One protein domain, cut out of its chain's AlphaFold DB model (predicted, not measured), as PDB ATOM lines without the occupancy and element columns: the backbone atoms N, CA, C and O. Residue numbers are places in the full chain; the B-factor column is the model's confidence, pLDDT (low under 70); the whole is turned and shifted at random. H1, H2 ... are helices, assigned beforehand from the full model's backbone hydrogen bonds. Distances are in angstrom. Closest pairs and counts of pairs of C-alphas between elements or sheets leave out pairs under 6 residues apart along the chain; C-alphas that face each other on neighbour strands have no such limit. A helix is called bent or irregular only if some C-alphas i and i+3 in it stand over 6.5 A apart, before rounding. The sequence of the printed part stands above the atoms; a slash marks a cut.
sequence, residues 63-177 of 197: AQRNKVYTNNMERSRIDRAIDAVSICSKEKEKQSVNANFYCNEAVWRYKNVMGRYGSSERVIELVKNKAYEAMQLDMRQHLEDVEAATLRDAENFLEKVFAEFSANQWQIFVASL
ATOM      1  N   ALA A  63     131.333 -76.265 224.872       78.25
ATOM      2  CA  ALA A  63     132.269 -75.608 225.775       78.25
ATOM      3  C   ALA A  63     131.818 -75.737 227.238       78.25
ATOM      4  O   ALA A  63     132.634 -76.035 228.114       78.25
ATOM      5  N   GLN A  64     130.518 -75.580 227.497       81.25
ATOM      6  CA  GLN A  64     129.943 -75.712 228.832       81.25
ATOM      7  C   GLN A  64     130.008 -77.153 229.338       81.25
ATOM      8  O   GLN A  64     130.405 -77.377 230.479       81.25
ATOM      9  N   ARG A  65     129.703 -78.147 228.493       80.88
ATOM     10  CA  ARG A  65     129.882 -79.564 228.841       80.88
ATOM     11  C   ARG A  65     131.322 -79.852 229.229       80.88
ATOM     12  O   ARG A  65     131.545 -80.421 230.292       80.88
ATOM     13  N   ASN A  66     132.292 -79.425 228.421       85.06
ATOM     14  CA  ASN A  66     133.707 -79.622 228.737       85.06
ATOM     15  C   ASN A  66     134.091 -78.998 230.083       85.06
ATOM     16  O   ASN A  66     134.759 -79.660 230.873       85.06
ATOM     17  N   LYS A  67     133.619 -77.783 230.384       85.31
ATOM     18  CA  LYS A  67     133.828 -77.148 231.695       85.31
ATOM     19  C   LYS A  67     133.202 -77.931 232.849       85.31
ATOM     20  O   LYS A  67     133.843 -78.145 233.872       85.31
ATOM     21  N   VAL A  68     131.967 -78.404 232.690       83.81
ATOM     22  CA  VAL A  68     131.296 -79.231 233.706       83.81
ATOM     23  C   VAL A  68     132.067 -80.531 233.936       83.81
ATOM     24  O   VAL A  68     132.273 -80.928 235.083       83.81
ATOM     25  N   TYR A  69     132.556 -81.178 232.875       84.38
ATOM     26  CA  TYR A  69     133.403 -82.366 232.995       84.38
ATOM     27  C   TYR A  69     134.707 -82.073 233.742       84.38
ATOM     28  O   TYR A  69     135.067 -82.839 234.637       84.38
ATOM     29  N   THR A  70     135.403 -80.975 233.425       88.19
ATOM     30  CA  THR A  70     136.644 -80.612 234.126       88.19
ATOM     31  C   THR A  70     136.397 -80.312 235.599       88.19
ATOM     32  O   THR A  70     137.129 -80.826 236.442       88.19
ATOM     33  N   ASN A  71     135.330 -79.576 235.920       88.69
ATOM     34  CA  ASN A  71     134.995 -79.226 237.300       88.69
ATOM     35  C   ASN A  71     134.591 -80.466 238.108       88.69
ATOM     36  O   ASN A  71     135.045 -80.648 239.234       88.69
ATOM     37  N   ASN A  72     133.810 -81.378 237.522       87.81
ATOM     38  CA  ASN A  72     133.463 -82.649 238.165       87.81
ATOM     39  C   ASN A  72     134.694 -83.539 238.391       87.81
ATOM     40  O   ASN A  72     134.787 -84.233 239.406       87.81
ATOM     41  N   MET A  73     135.652 -83.521 237.462       90.31
ATOM     42  CA  MET A  73     136.907 -84.252 237.621       90.31
ATOM     43  C   MET A  73     137.766 -83.658 238.747       90.31
ATOM     44  O   MET A  73     138.367 -84.412 239.516       90.31
ATOM     45  N   GLU A  74     137.794 -82.329 238.875       90.50
ATOM     46  CA  GLU A  74     138.461 -81.617 239.968       90.50
ATOM     47  C   GLU A  74     137.795 -81.912 241.318       90.50
ATOM     48  O   GLU A  74     138.478 -82.364 242.238       90.50
ATOM     49  N   ARG A  75     136.464 -81.817 241.400       93.12
ATOM     50  CA  ARG A  75     135.665 -82.212 242.570       93.12
ATOM     51  C   ARG A  75     135.996 -83.635 243.030       93.12
ATOM     52  O   ARG A  75     136.435 -83.848 244.155       93.12
ATOM     53  N   SER A  76     135.921 -84.601 242.113       93.00
ATOM     54  CA  SER A  76     136.251 -86.007 242.387       93.00
ATOM     55  C   SER A  76     137.704 -86.211 242.837       93.00
ATOM     56  O   SER A  76     138.021 -87.149 243.575       93.00
ATOM     57  N   ARG A  77     138.639 -85.378 242.369       92.56
ATOM     58  CA  ARG A  77     140.038 -85.425 242.812       92.56
ATOM     59  C   ARG A  77     140.179 -84.932 244.254       92.56
ATOM     60  O   ARG A  77     140.925 -85.559 245.006       92.56
ATOM     61  N   ILE A  78     139.480 -83.857 244.614       94.50
ATOM     62  CA  ILE A  78     139.479 -83.277 245.962       94.50
ATOM     63  C   ILE A  78     138.805 -84.232 246.954       94.50
ATOM     64  O   ILE A  78     139.413 -84.562 247.970       94.50
ATOM     65  N   ASP A  79     137.631 -84.776 246.623       95.38
ATOM     66  CA  ASP A  79     136.914 -85.745 247.468       95.38
ATOM     67  C   ASP A  79     137.780 -86.967 247.793       95.38
ATOM     68  O   ASP A  79     137.951 -87.339 248.952       95.38
ATOM     69  N   ARG A  80     138.444 -87.541 246.780       94.12
ATOM     70  CA  ARG A  80     139.371 -88.666 246.989       94.12
ATOM     71  C   ARG A  80     140.566 -88.305 247.875       94.12
ATOM     72  O   ARG A  80     141.139 -89.188 248.510       94.12
ATOM     73  N   ALA A  81     140.994 -87.044 247.890       94.88
ATOM     74  CA  ALA A  81     142.061 -86.588 248.776       94.88
ATOM     75  C   ALA A  81     141.562 -86.415 250.221       94.88
ATOM     76  O   ALA A  81     142.242 -86.853 251.150       94.88
ATOM     77  N   ILE A  82     140.358 -85.864 250.403       95.94
ATOM     78  CA  ILE A  82     139.662 -85.772 251.697       95.94
ATOM     79  C   ILE A  82     139.463 -87.169 252.299       95.94
ATOM     80  O   ILE A  82     139.777 -87.387 253.473       95.94
ATOM     81  N   ASP A  83     139.007 -88.131 251.498       96.00
ATOM     82  CA  ASP A  83     138.813 -89.516 251.927       96.00
ATOM     83  C   ASP A  83     140.127 -90.183 252.333       96.00
ATOM     84  O   ASP A  83     140.182 -90.858 253.360       96.00
ATOM     85  N   ALA A  84     141.213 -89.961 251.589       94.94
ATOM     86  CA  ALA A  84     142.523 -90.503 251.948       94.94
ATOM     87  C   ALA A  84     143.025 -89.971 253.300       94.94
ATOM     88  O   ALA A  84     143.588 -90.727 254.093       94.94
ATOM     89  N   VAL A  85     142.779 -88.689 253.598       94.50
ATOM     90  CA  VAL A  85     143.070 -88.110 254.917       94.50
ATOM     91  C   VAL A  85     142.220 -88.770 256.008       94.50
ATOM     92  O   VAL A  85     142.759 -89.175 257.036       94.50
ATOM     93  N   SER A  86     140.922 -88.971 255.761       94.31
ATOM     94  CA  SER A  86     140.015 -89.683 256.676       94.31
ATOM     95  C   SER A  86     140.464 -91.129 256.941       94.31
ATOM     96  O   SER A  86     140.464 -91.586 258.085       94.31
ATOM     97  N   ILE A  87     140.912 -91.847 255.904       94.19
ATOM     98  CA  ILE A  87     141.453 -93.210 256.017       94.19
ATOM     99  C   ILE A  87     142.749 -93.212 256.838       94.19
ATOM    100  O   ILE A  87     142.880 -94.032 257.743       94.19
ATOM    101  N   CYS A  88     143.677 -92.280 256.589       94.19
ATOM    102  CA  CYS A  88     144.893 -92.136 257.398       94.19
ATOM    103  C   CYS A  88     144.572 -91.947 258.889       94.19
ATOM    104  O   CYS A  88     145.154 -92.646 259.721       94.19
ATOM    105  N   SER A  89     143.637 -91.054 259.234       91.31
ATOM    106  CA  SER A  89     143.235 -90.826 260.630       91.31
ATOM    107  C   SER A  89     142.670 -92.097 261.275       91.31
ATOM    108  O   SER A  89     143.135 -92.500 262.339       91.31
ATOM    109  N   LYS A  90     141.761 -92.800 260.586       92.81
ATOM    110  CA  LYS A  90     141.172 -94.060 261.079       92.81
ATOM    111  C   LYS A  90     142.206 -95.174 261.254       92.81
ATOM    112  O   LYS A  90     142.161 -95.919 262.228       92.81
ATOM    113  N   GLU A  91     143.138 -95.324 260.316       91.75
ATOM    114  CA  GLU A  91     144.174 -96.361 260.396       91.75
ATOM    115  C   GLU A  91     145.221 -96.047 261.473       91.75
ATOM    116  O   GLU A  91     145.746 -96.967 262.105       91.75
ATOM    117  N   LYS A  92     145.473 -94.758 261.742       88.94
ATOM    118  CA  LYS A  92     146.269 -94.313 262.892       88.94
ATOM    119  C   LYS A  92     145.610 -94.649 264.225       88.94
ATOM    120  O   LYS A  92     146.294 -95.166 265.103       88.94
ATOM    121  N   GLU A  93     144.313 -94.382 264.374       90.62
ATOM    122  CA  GLU A  93     143.557 -94.712 265.594       90.62
ATOM    123  C   GLU A  93     143.587 -96.214 265.892       90.62
ATOM    124  O   GLU A  93     143.781 -96.624 267.034       90.62
ATOM    125  N   LYS A  94     143.479 -97.042 264.848       90.69
ATOM    126  CA  LYS A  94     143.569 -98.505 264.948       90.69
ATOM    127  C   LYS A  94     144.988 -99.039 265.174       90.69
ATOM    128  O   LYS A  94     145.142-100.249 265.311       90.69
ATOM    129  N   GLN A  95     146.015 -98.183 265.155       86.25
ATOM    130  CA  GLN A  95     147.431 -98.580 265.211       86.25
ATOM    131  C   GLN A  95     147.803 -99.628 264.143       86.25
ATOM    132  O   GLN A  95     148.596-100.540 264.371       86.25
ATOM    133  N   SER A  96     147.209 -99.497 262.957       87.94
ATOM    134  CA  SER A  96     147.413-100.413 261.835       87.94
ATOM    135  C   SER A  96     148.852-100.354 261.320       87.94
ATOM    136  O   SER A  96     149.425 -99.273 261.166       87.94
ATOM    137  N   VAL A  97     149.421-101.507 260.950       87.50
ATOM    138  CA  VAL A  97     150.749-101.591 260.301       87.50
ATOM    139  C   VAL A  97     150.777-100.781 258.995       87.50
ATOM    140  O   VAL A  97     151.808-100.233 258.606       87.50
ATOM    141  N   ASN A  98     149.613-100.620 258.357       89.38
ATOM    142  CA  ASN A  98     149.452 -99.885 257.106       89.38
ATOM    143  C   ASN A  98     149.233 -98.374 257.302       89.38
ATOM    144  O   ASN A  98     149.153 -97.644 256.314       89.38
ATOM    145  N   ALA A  99     149.163 -97.870 258.540       90.00
ATOM    146  CA  ALA A  99     148.882 -96.455 258.803       90.00
ATOM    147  C   ALA A  99     149.891 -95.519 258.116       90.00
ATOM    148  O   ALA A  99     149.512 -94.497 257.547       90.00
ATOM    149  N   ASN A 100     151.175 -95.890 258.089       92.00
ATOM    150  CA  ASN A 100     152.204 -95.102 257.406       92.00
ATOM    151  C   ASN A 100     151.974 -95.014 255.892       92.00
ATOM    152  O   ASN A 100     152.197 -93.952 255.312       92.00
ATOM    153  N   PHE A 101     151.512 -96.097 255.263       93.69
ATOM    154  CA  PHE A 101     151.197 -96.102 253.836       93.69
ATOM    155  C   PHE A 101     150.068 -95.111 253.530       93.69
ATOM    156  O   PHE A 101     150.268 -94.176 252.752       93.69
ATOM    157  N   TYR A 102     148.930 -95.239 254.219       93.81
ATOM    158  CA  TYR A 102     147.766 -94.377 253.988       93.81
ATOM    159  C   TYR A 102     148.033 -92.911 254.330       93.81
ATOM    160  O   TYR A 102     147.568 -92.015 253.630       93.81
ATOM    161  N   CYS A 103     148.823 -92.637 255.367       94.06
ATOM    162  CA  CYS A 103     149.174 -91.267 255.718       94.06
ATOM    163  C   CYS A 103     150.149 -90.617 254.730       94.06
ATOM    164  O   CYS A 103     150.014 -89.428 254.437       94.06
ATOM    165  N   ASN A 104     151.090 -91.375 254.166       94.38
ATOM    166  CA  ASN A 104     151.944 -90.868 253.091       94.38
ATOM    167  C   ASN A 104     151.131 -90.596 251.818       94.38
ATOM    168  O   ASN A 104     151.328 -89.565 251.171       94.38
ATOM    169  N   GLU A 105     150.183 -91.478 251.492       94.62
ATOM    170  CA  GLU A 105     149.254 -91.273 250.380       94.62
ATOM    171  C   GLU A 105     148.388 -90.021 250.592       94.62
ATOM    172  O   GLU A 105     148.259 -89.201 249.682       94.62
ATOM    173  N   ALA A 106     147.855 -89.823 251.800       94.50
ATOM    174  CA  ALA A 106     147.062 -88.650 252.158       94.50
ATOM    175  C   ALA A 106     147.842 -87.340 251.958       94.50
ATOM    176  O   ALA A 106     147.349 -86.418 251.308       94.50
ATOM    177  N   VAL A 107     149.093 -87.274 252.434       94.44
ATOM    178  CA  VAL A 107     149.965 -86.102 252.237       94.44
ATOM    179  C   VAL A 107     150.260 -85.868 250.755       94.44
ATOM    180  O   VAL A 107     150.250 -84.725 250.297       94.44
ATOM    181  N   TRP A 108     150.520 -86.931 249.990       93.38
ATOM    182  CA  TRP A 108     150.764 -86.824 248.552       93.38
ATOM    183  C   TRP A 108     149.534 -86.288 247.807       93.38
ATOM    184  O   TRP A 108     149.656 -85.376 246.986       93.38
ATOM    185  N   ARG A 109     148.334 -86.787 248.131       93.56
ATOM    186  CA  ARG A 109     147.067 -86.315 247.551       93.56
ATOM    187  C   ARG A 109     146.767 -84.867 247.934       93.56
ATOM    188  O   ARG A 109     146.430 -84.088 247.046       93.56
ATOM    189  N   TYR A 110     146.970 -84.492 249.197       93.50
ATOM    190  CA  TYR A 110     146.819 -83.112 249.667       93.50
ATOM    191  C   TYR A 110     147.733 -82.151 248.899       93.50
ATOM    192  O   TYR A 110     147.255 -81.172 248.334       93.50
ATOM    193  N   LYS A 111     149.031 -82.468 248.772       91.56
ATOM    194  CA  LYS A 111     149.981 -81.657 247.987       91.56
ATOM    195  C   LYS A 111     149.587 -81.535 246.519       91.56
ATOM    196  O   LYS A 111     149.814 -80.502 245.909       91.56
ATOM    197  N   ASN A 112     149.018 -82.589 245.946       90.94
ATOM    198  CA  ASN A 112     148.586 -82.598 244.554       90.94
ATOM    199  C   ASN A 112     147.338 -81.749 244.303       90.94
ATOM    200  O   ASN A 112     147.228 -81.147 243.235       90.94
ATOM    201  N   VAL A 113     146.406 -81.722 245.256       91.75
ATOM    202  CA  VAL A 113     145.217 -80.859 245.217       91.75
ATOM    203  C   VAL A 113     145.619 -79.409 245.475       91.75
ATOM    204  O   VAL A 113     145.366 -78.536 244.653       91.75
ATOM    205  N   MET A 114     146.367 -79.169 246.548       89.31
ATOM    206  CA  MET A 114     146.820 -77.837 246.951       89.31
ATOM    207  C   MET A 114     148.082 -77.378 246.214       89.31
ATOM    208  O   MET A 114     148.705 -76.409 246.625       89.31
ATOM    209  N   GLY A 115     148.493 -78.041 245.129       78.50
ATOM    210  CA  GLY A 115     149.803 -77.836 244.496       78.50
ATOM    211  C   GLY A 115     150.033 -76.419 243.973       78.50
ATOM    212  O   GLY A 115     151.150 -75.915 244.042       78.50
ATOM    213  N   ARG A 116     148.967 -75.727 243.541       73.19
ATOM    214  CA  ARG A 116     149.015 -74.293 243.187       73.19
ATOM    215  C   ARG A 116     149.310 -73.392 244.390       73.19
ATOM    216  O   ARG A 116     149.873 -72.318 244.224       73.19
ATOM    217  N   TYR A 117     148.983 -73.863 245.587       75.25
ATOM    218  CA  TYR A 117     149.308 -73.264 246.877       75.25
ATOM    219  C   TYR A 117     150.491 -73.977 247.548       75.25
ATOM    220  O   TYR A 117     150.735 -73.768 248.729       75.25
ATOM    221  N   GLY A 118     151.237 -74.830 246.836       65.06
ATOM    222  CA  GLY A 118     152.283 -75.675 247.421       65.06
ATOM    223  C   GLY A 118     153.458 -74.896 248.019       65.06
ATOM    224  O   GLY A 118     154.142 -75.407 248.901       65.06
ATOM    225  N   SER A 119     153.666 -73.655 247.569       72.56
ATOM    226  CA  SER A 119     154.623 -72.701 248.141       72.56
ATOM    227  C   SER A 119     154.043 -71.859 249.282       72.56
ATOM    228  O   SER A 119     154.756 -71.033 249.843       72.56
ATOM    229  N   SER A 120     152.758 -72.023 249.606       84.12
ATOM    230  CA  SER A 120     152.134 -71.364 250.749       84.12
ATOM    231  C   SER A 120     152.734 -71.907 252.036       84.12
ATOM    232  O   SER A 120     152.792 -73.122 252.244       84.12
ATOM    233  N   GLU A 121     153.122 -70.994 252.922       85.31
ATOM    234  CA  GLU A 121     153.627 -71.312 254.255       85.31
ATOM    235  C   GLU A 121     152.645 -72.217 255.013       85.31
ATOM    236  O   GLU A 121     153.056 -73.232 255.570       85.31
ATOM    237  N   ARG A 122     151.333 -71.969 254.876       87.12
ATOM    238  CA  ARG A 122     150.276 -72.816 255.445       87.12
ATOM    239  C   ARG A 122     150.382 -74.271 254.980       87.12
ATOM    240  O   ARG A 122     150.380 -75.180 255.801       87.12
ATOM    241  N   VAL A 123     150.494 -74.515 253.673       87.75
ATOM    242  CA  VAL A 123     150.545 -75.883 253.120       87.75
ATOM    243  C   VAL A 123     151.814 -76.603 253.583       87.75
ATOM    244  O   VAL A 123     151.767 -77.781 253.944       87.75
ATOM    245  N   ILE A 124     152.943 -75.891 253.620       88.81
ATOM    246  CA  ILE A 124     154.228 -76.422 254.091       88.81
ATOM    247  C   ILE A 124     154.149 -76.791 255.578       88.81
ATOM    248  O   ILE A 124     154.548 -77.897 255.955       88.81
ATOM    249  N   GLU A 125     153.608 -75.905 256.415       90.50
ATOM    250  CA  GLU A 125     153.450 -76.128 257.853       90.50
ATOM    251  C   GLU A 125     152.507 -77.286 258.157       90.50
ATOM    252  O   GLU A 125     152.850 -78.160 258.955       90.50
ATOM    253  N   LEU A 126     151.352 -77.350 257.490       90.94
ATOM    254  CA  LEU A 126     150.388 -78.429 257.692       90.94
ATOM    255  C   LEU A 126     151.006 -79.790 257.361       90.94
ATOM    256  O   LEU A 126     150.871 -80.736 258.141       90.94
ATOM    257  N   VAL A 127     151.747 -79.880 256.252       90.69
ATOM    258  CA  VAL A 127     152.483 -81.092 255.858       90.69
ATOM    259  C   VAL A 127     153.549 -81.453 256.886       90.69
ATOM    260  O   VAL A 127     153.619 -82.609 257.308       90.69
ATOM    261  N   LYS A 128     154.376 -80.485 257.292       91.69
ATOM    262  CA  LYS A 128     155.462 -80.698 258.255       91.69
ATOM    263  C   LYS A 128     154.927 -81.190 259.600       91.69
ATOM    264  O   LYS A 128     155.471 -82.136 260.167       91.69
ATOM    265  N   ASN A 129     153.830 -80.597 260.062       91.62
ATOM    266  CA  ASN A 129     153.207 -80.900 261.346       91.62
ATOM    267  C   ASN A 129     152.255 -82.105 261.286       91.62
ATOM    268  O   ASN A 129     151.724 -82.507 262.317       91.62
ATOM    269  N   LYS A 130     152.043 -82.703 260.101       89.50
ATOM    270  CA  LYS A 130     151.089 -83.806 259.882       89.50
ATOM    271  C   LYS A 130     149.688 -83.471 260.418       89.50
ATOM    272  O   LYS A 130     149.017 -84.319 261.006       89.50
ATOM    273  N   ALA A 131     149.262 -82.226 260.224       92.12
ATOM    274  CA  ALA A 131     148.000 -81.691 260.724       92.12
ATOM    275  C   ALA A 131     146.824 -82.119 259.822       92.12
ATOM    276  O   ALA A 131     146.257 -81.313 259.088       92.12
ATOM    277  N   TYR A 132     146.489 -83.412 259.850       91.50
ATOM    278  CA  TYR A 132     145.533 -84.048 258.935       91.50
ATOM    279  C   TYR A 132     144.134 -83.423 258.960       91.50
ATOM    280  O   TYR A 132     143.554 -83.194 257.906       91.50
ATOM    281  N   GLU A 133     143.608 -83.078 260.135       90.12
ATOM    282  CA  GLU A 133     142.297 -82.422 260.243       90.12
ATOM    283  C   GLU A 133     142.284 -81.056 259.547       90.12
ATOM    284  O   GLU A 133     141.365 -80.740 258.796       90.12
ATOM    285  N   ALA A 134     143.347 -80.269 259.721       91.94
ATOM    286  CA  ALA A 134     143.481 -78.976 259.061       91.94
ATOM    287  C   ALA A 134     143.695 -79.118 257.543       91.94
ATOM    288  O   ALA A 134     143.131 -78.337 256.780       91.94
ATOM    289  N   MET A 135     144.415 -80.148 257.080       93.69
ATOM    290  CA  MET A 135     144.479 -80.479 255.646       93.69
ATOM    291  C   MET A 135     143.095 -80.811 255.079       93.69
ATOM    292  O   MET A 135     142.771 -80.416 253.960       93.69
ATOM    293  N   GLN A 136     142.281 -81.547 255.840       94.00
ATOM    294  CA  GLN A 136     140.925 -81.899 255.437       94.00
ATOM    295  C   GLN A 136     140.031 -80.660 255.339       94.00
ATOM    296  O   GLN A 136     139.272 -80.542 254.380       94.00
ATOM    297  N   LEU A 137     140.139 -79.738 256.299       93.25
ATOM    298  CA  LEU A 137     139.420 -78.463 256.282       93.25
ATOM    299  C   LEU A 137     139.815 -77.604 255.076       93.25
ATOM    300  O   LEU A 137     138.930 -77.147 254.361       93.25
ATOM    301  N   ASP A 138     141.112 -77.460 254.797       92.56
ATOM    302  CA  ASP A 138     141.599 -76.725 253.622       92.56
ATOM    303  C   ASP A 138     141.031 -77.299 252.317       92.56
ATOM    304  O   ASP A 138     140.576 -76.559 251.448       92.56
ATOM    305  N   MET A 139     141.024 -78.629 252.177       94.25
ATOM    306  CA  MET A 139     140.468 -79.278 250.989       94.25
ATOM    307  C   MET A 139     138.947 -79.141 250.897       94.25
ATOM    308  O   MET A 139     138.437 -79.013 249.790       94.25
ATOM    309  N   ARG A 140     138.221 -79.147 252.022       94.25
ATOM    310  CA  ARG A 140     136.769 -78.899 252.037       94.25
ATOM    311  C   ARG A 140     136.436 -77.474 251.624       94.25
ATOM    312  O   ARG A 140     135.552 -77.285 250.805       94.25
ATOM    313  N   GLN A 141     137.178 -76.494 252.124       93.06
ATOM    314  CA  GLN A 141     137.005 -75.114 251.687       93.06
ATOM    315  C   GLN A 141     137.305 -74.975 250.189       93.06
ATOM    316  O   GLN A 141     136.539 -74.371 249.447       93.06
ATOM    317  N   HIS A 142     138.381 -75.607 249.713       91.69
ATOM    318  CA  HIS A 142     138.694 -75.603 248.289       91.69
ATOM    319  C   HIS A 142     137.607 -76.286 247.441       91.69
ATOM    320  O   HIS A 142     137.317 -75.835 246.335       91.69
ATOM    321  N   LEU A 143     136.988 -77.350 247.959       93.50
ATOM    322  CA  LEU A 143     135.844 -78.009 247.334       93.50
ATOM    323  C   LEU A 143     134.647 -77.058 247.211       93.50
ATOM    324  O   LEU A 143     134.075 -76.951 246.130       93.50
ATOM    325  N   GLU A 144     134.307 -76.344 248.287       92.94
ATOM    326  CA  GLU A 144     133.228 -75.349 248.300       92.94
ATOM    327  C   GLU A 144     133.476 -74.237 247.272       92.94
ATOM    328  O   GLU A 144     132.562 -73.867 246.534       92.94
ATOM    329  N   ASP A 145     134.718 -73.762 247.145       91.00
ATOM    330  CA  ASP A 145     135.092 -72.761 246.139       91.00
ATOM    331  C   ASP A 145     134.893 -73.280 244.703       91.00
ATOM    332  O   ASP A 145     134.380 -72.562 243.840       91.00
ATOM    333  N   VAL A 146     135.272 -74.536 244.431       90.19
ATOM    334  CA  VAL A 146     135.088 -75.181 243.117       90.19
ATOM    335  C   VAL A 146     133.602 -75.393 242.811       90.19
ATOM    336  O   VAL A 146     133.157 -75.154 241.682       90.19
ATOM    337  N   GLU A 147     132.809 -75.806 243.799       89.44
ATOM    338  CA  GLU A 147     131.359 -75.969 243.658       89.44
ATOM    339  C   GLU A 147     130.669 -74.623 243.394       89.44
ATOM    340  O   GLU A 147     129.886 -74.506 242.446       89.44
ATOM    341  N   ALA A 148     131.023 -73.582 244.150       89.06
ATOM    342  CA  ALA A 148     130.507 -72.231 243.955       89.06
ATOM    343  C   ALA A 148     130.889 -71.659 242.579       89.06
ATOM    344  O   ALA A 148     130.050 -71.063 241.899       89.06
ATOM    345  N   ALA A 149     132.131 -71.867 242.128       86.75
ATOM    346  CA  ALA A 149     132.564 -71.466 240.790       86.75
ATOM    347  C   ALA A 149     131.765 -72.185 239.691       86.75
ATOM    348  O   ALA A 149     131.343 -71.556 238.721       86.75
ATOM    349  N   THR A 150     131.489 -73.480 239.872       84.81
ATOM    350  CA  THR A 150     130.700 -74.279 238.921       84.81
ATOM    351  C   THR A 150     129.258 -73.785 238.812       84.81
ATOM    352  O   THR A 150     128.729 -73.684 237.704       84.81
ATOM    353  N   LEU A 151     128.628 -73.433 239.937       83.94
ATOM    354  CA  LEU A 151     127.279 -72.858 239.951       83.94
ATOM    355  C   LEU A 151     127.237 -71.503 239.233       83.94
ATOM    356  O   LEU A 151     126.394 -71.296 238.361       83.94
ATOM    357  N   ARG A 152     128.198 -70.616 239.519       84.44
ATOM    358  CA  ARG A 152     128.312 -69.309 238.848       84.44
ATOM    359  C   ARG A 152     128.529 -69.446 237.341       84.44
ATOM    360  O   ARG A 152     127.960 -68.686 236.562       84.44
ATOM    361  N   ASP A 153     129.329 -70.417 236.910       81.12
ATOM    362  CA  ASP A 153     129.543 -70.697 235.487       81.12
ATOM    363  C   ASP A 153     128.272 -71.209 234.789       81.12
ATOM    364  O   ASP A 153     128.058 -70.910 233.610       81.12
ATOM    365  N   ALA A 154     127.416 -71.956 235.490       77.94
ATOM    366  CA  ALA A 154     126.120 -72.391 234.972       77.94
ATOM    367  C   ALA A 154     125.127 -71.224 234.837       77.94
ATOM    368  O   ALA A 154     124.472 -71.099 233.801       77.94
ATOM    369  N   GLU A 155     125.059 -70.340 235.834       78.69
ATOM    370  CA  GLU A 155     124.228 -69.129 235.789       78.69
ATOM    371  C   GLU A 155     124.653 -68.193 234.650       78.69
ATOM    372  O   GLU A 155     123.825 -67.806 233.825       78.69
ATOM    373  N   ASN A 156     125.955 -67.919 234.529       83.00
ATOM    374  CA  ASN A 156     126.509 -67.097 233.448       83.00
ATOM    375  C   ASN A 156     126.214 -67.679 232.057       83.00
ATOM    376  O   ASN A 156     126.043 -66.936 231.089       83.00
ATOM    377  N   PHE A 157     126.196 -69.009 231.924       79.06
ATOM    378  CA  PHE A 157     125.827 -69.666 230.672       79.06
ATOM    379  C   PHE A 157     124.355 -69.428 230.334       79.06
ATOM    380  O   PHE A 157     124.053 -69.029 229.211       79.06
ATOM    381  N   LEU A 158     123.450 -69.613 231.300       76.69
ATOM    382  CA  LEU A 158     122.027 -69.344 231.099       76.69
ATOM    383  C   LEU A 158     121.789 -67.880 230.729       76.69
ATOM    384  O   LEU A 158     121.068 -67.612 229.771       76.69
ATOM    385  N   GLU A 159     122.433 -66.940 231.420       78.06
ATOM    386  CA  GLU A 159     122.319 -65.511 231.122       78.06
ATOM    387  C   GLU A 159     122.777 -65.190 229.692       78.06
ATOM    388  O   GLU A 159     122.070 -64.499 228.958       78.06
ATOM    389  N   LYS A 160     123.903 -65.763 229.243       78.44
ATOM    390  CA  LYS A 160     124.376 -65.617 227.856       78.44
ATOM    391  C   LYS A 160     123.400 -66.200 226.841       78.44
ATOM    392  O   LYS A 160     123.135 -65.560 225.827       78.44
ATOM    393  N   VAL A 161     122.857 -67.391 227.101       75.38
ATOM    394  CA  VAL A 161     121.868 -68.027 226.218       75.38
ATOM    395  C   VAL A 161     120.598 -67.180 226.136       75.38
ATOM    396  O   VAL A 161     120.099 -66.942 225.037       75.38
ATOM    397  N   PHE A 162     120.098 -66.673 227.264       71.31
ATOM    398  CA  PHE A 162     118.931 -65.793 227.285       71.31
ATOM    399  C   PHE A 162     119.190 -64.465 226.570       71.31
ATOM    400  O   PHE A 162     118.332 -64.020 225.806       71.31
ATOM    401  N   ALA A 163     120.361 -63.856 226.760       75.06
ATOM    402  CA  ALA A 163     120.740 -62.624 226.079       75.06
ATOM    403  C   ALA A 163     120.762 -62.811 224.553       75.06
ATOM    404  O   ALA A 163     120.102 -62.058 223.833       75.06
ATOM    405  N   GLU A 164     121.419 -63.862 224.061       70.81
ATOM    406  CA  GLU A 164     121.522 -64.142 222.625       70.81
ATOM    407  C   GLU A 164     120.162 -64.512 222.011       70.81
ATOM    408  O   GLU A 164     119.786 -64.046 220.931       70.81
ATOM    409  N   PHE A 165     119.365 -65.306 222.731       66.56
ATOM    410  CA  PHE A 165     118.014 -65.648 222.302       66.56
ATOM    411  C   PHE A 165     117.119 -64.405 222.236       66.56
ATOM    412  O   PHE A 165     116.378 -64.243 221.268       66.56
ATOM    413  N   SER A 166     117.214 -63.494 223.209       66.06
ATOM    414  CA  SER A 166     116.436 -62.249 223.229       66.06
ATOM    415  C   SER A 166     116.782 -61.301 222.070       66.06
ATOM    416  O   SER A 166     115.881 -60.707 221.474       66.06
ATOM    417  N   ALA A 167     118.059 -61.217 221.681       69.06
ATOM    418  CA  ALA A 167     118.500 -60.423 220.535       69.06
ATOM    419  C   ALA A 167     117.929 -60.966 219.212       69.06
ATOM    420  O   ALA A 167     117.456 -60.204 218.362       69.06
ATOM    421  N   ASN A 168     117.892 -62.294 219.072       65.06
ATOM    422  CA  ASN A 168     117.377 -62.969 217.880       65.06
ATOM    423  C   ASN A 168     115.835 -63.028 217.842       65.06
ATOM    424  O   ASN A 168     115.234 -62.966 216.765       65.06
ATOM    425  N   GLN A 169     115.164 -63.063 219.001       66.00
ATOM    426  CA  GLN A 169     113.700 -63.016 219.130       66.00
ATOM    427  C   GLN A 169     113.099 -61.765 218.479       66.00
ATOM    428  O   GLN A 169     112.070 -61.861 217.810       66.00
ATOM    429  N   TRP A 170     113.748 -60.604 218.613       64.12
ATOM    430  CA  TRP A 170     113.282 -59.367 217.977       64.12
ATOM    431  C   TRP A 170     113.243 -59.485 216.449       64.12
ATOM    432  O   TRP A 170     112.282 -59.066 215.803       64.12
ATOM    433  N   GLN A 171     114.258 -60.111 215.859       65.44
ATOM    434  CA  GLN A 171     114.351 -60.283 214.411       65.44
ATOM    435  C   GLN A 171     113.319 -61.295 213.895       65.44
ATOM    436  O   GLN A 171     112.662 -61.040 212.883       65.44
ATOM    437  N   ILE A 172     113.104 -62.394 214.627       66.31
ATOM    438  CA  ILE A 172     112.052 -63.378 214.330       66.31
ATOM    439  C   ILE A 172     110.665 -62.737 214.457       66.31
ATOM    440  O   ILE A 172     109.808 -62.959 213.599       66.31
ATOM    441  N   PHE A 173     110.443 -61.903 215.473       64.38
ATOM    442  CA  PHE A 173     109.196 -61.164 215.667       64.38
ATOM    443  C   PHE A 173     108.918 -60.220 214.493       64.38
ATOM    444  O   PHE A 173     107.840 -60.281 213.902       64.38
ATOM    445  N   VAL A 174     109.905 -59.413 214.086       67.75
ATOM    446  CA  VAL A 174     109.795 -58.515 212.924       67.75
ATOM    447  C   VAL A 174     109.520 -59.304 211.639       67.75
ATOM    448  O   VAL A 174     108.611 -58.949 210.885       67.75
ATOM    449  N   ALA A 175     110.242 -60.400 211.403       67.06
ATOM    450  CA  ALA A 175     110.047 -61.237 210.222       67.06
ATOM    451  C   ALA A 175     108.656 -61.900 210.203       67.06
ATOM    452  O   ALA A 175     107.989 -61.909 209.167       67.06
ATOM    453  N   SER A 176     108.170 -62.364 211.357       67.56
ATOM    454  CA  SER A 176     106.821 -62.922 211.529       67.56
ATOM    455  C   SER A 176     105.734 -61.881 211.270       67.56
ATOM    456  O   SER A 176     104.738 -62.179 210.613       67.56
ATOM    457  N   LEU A 177     105.937 -60.638 211.716       70.88
ATOM    458  CA  LEU A 177     105.016 -59.525 211.482       70.88
ATOM    459  C   LEU A 177     104.906 -59.191 209.992       70.88
ATOM    460  O   LEU A 177     103.804 -59.007 209.472       70.88
TER     461      LEU A 177
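Overview. This is residues 63 to 177 of the 197 residues of an uncharacterized protein of Xanthomonas axonopodis pv. eucalyptorum (UniProt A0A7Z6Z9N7). A long rod of two antiparallel helices, H1 and H4, lies side by side, with a small head at one end where H2 folds back beside H1 and the short H3 folds back again beside H2. H4 is the longer of the two and makes the length of the rod; its residues 158 to 177 stick out alone at the end away from the head. The printed part has 115 residues with four named helices, in the order H1, H2, H3, H4, and no named strand; the class is all helix. The whole is extended, with a radius of gyration of the C-alphas of 21.7 A, and spans 79 by 27 by 17 A.

Arrangement. Start with H4, residues 132 to 177, and look beside it for H1, residues 63 to 93. They touch, closest at the C-alphas of Ile 82 and Gln 136, 5.5 A apart, and run opposite ways at a shallow tilt of 16 degrees. Next find H2, residues 99 to 117, which forms a helical hairpin with H1: they touch, closest at the C-alphas of Cys 88 and Cys 103, 4.7 A apart, and run opposite ways at a tilt of 35.1 degrees, only just steep. H2 touches H4 with residues 110 to 114 alone, closest at the C-alphas of Tyr 110 and Met 135, 6.9 A apart, at a steep tilt of 43 degrees, the same way. H1, H2 and H4 form a bundle, three helices grouped together. H3, residues 121 to 129, makes a second helical hairpin with H2, at a shallow tilt of 5 degrees, opposite ways; the closest C-alphas, of Val 107 and Val 127, are 6.7 A apart. H3 and H4 only just touch, and only at the corner by their link, with 3 pairs of C-alphas within 8 A, the closest being those of Leu 126 and Met 135 at 6.6 A. H1 and H3 are apart. Leaving out that corner, 2 of the 4 touching pairs stand at a shallow tilt, and the packing is part aligned, part crossed. In H1 and H3 every O i to N i+4 pair is within hydrogen-bond range; in H2 it is 13 of 15 and in H4 40 of 42.

Along the chain. Find C-alpha 132 at (145.533, -84.048, 258.935); from there H4 runs 67.0 A to C-alpha 177 at (105.016, -59.525, 211.482), with a kink of 26 degrees near residue 168. H1 runs 45.6 A from C-alpha 63 at (132.269, -75.608, 225.775) to C-alpha 93. H2 is 26.1 A long, has a kink of 32 degrees near residue 111 and is irregular, with C-alphas 113 and 116 7.9 A apart. H3 is 11.9 A long.

Size, cuts and confidence. The C-alphas of Val 97 and Leu 177, 79.0 A apart, are the two farthest apart. Without residues 158 to 177, which stand free, the body spans 50 by 26 by 16 A. The printed part has no cut, and its three links are tight. Mean pLDDT of the printed part is 85.8; look for values under 70 at residue 118 and residues 165 to 176.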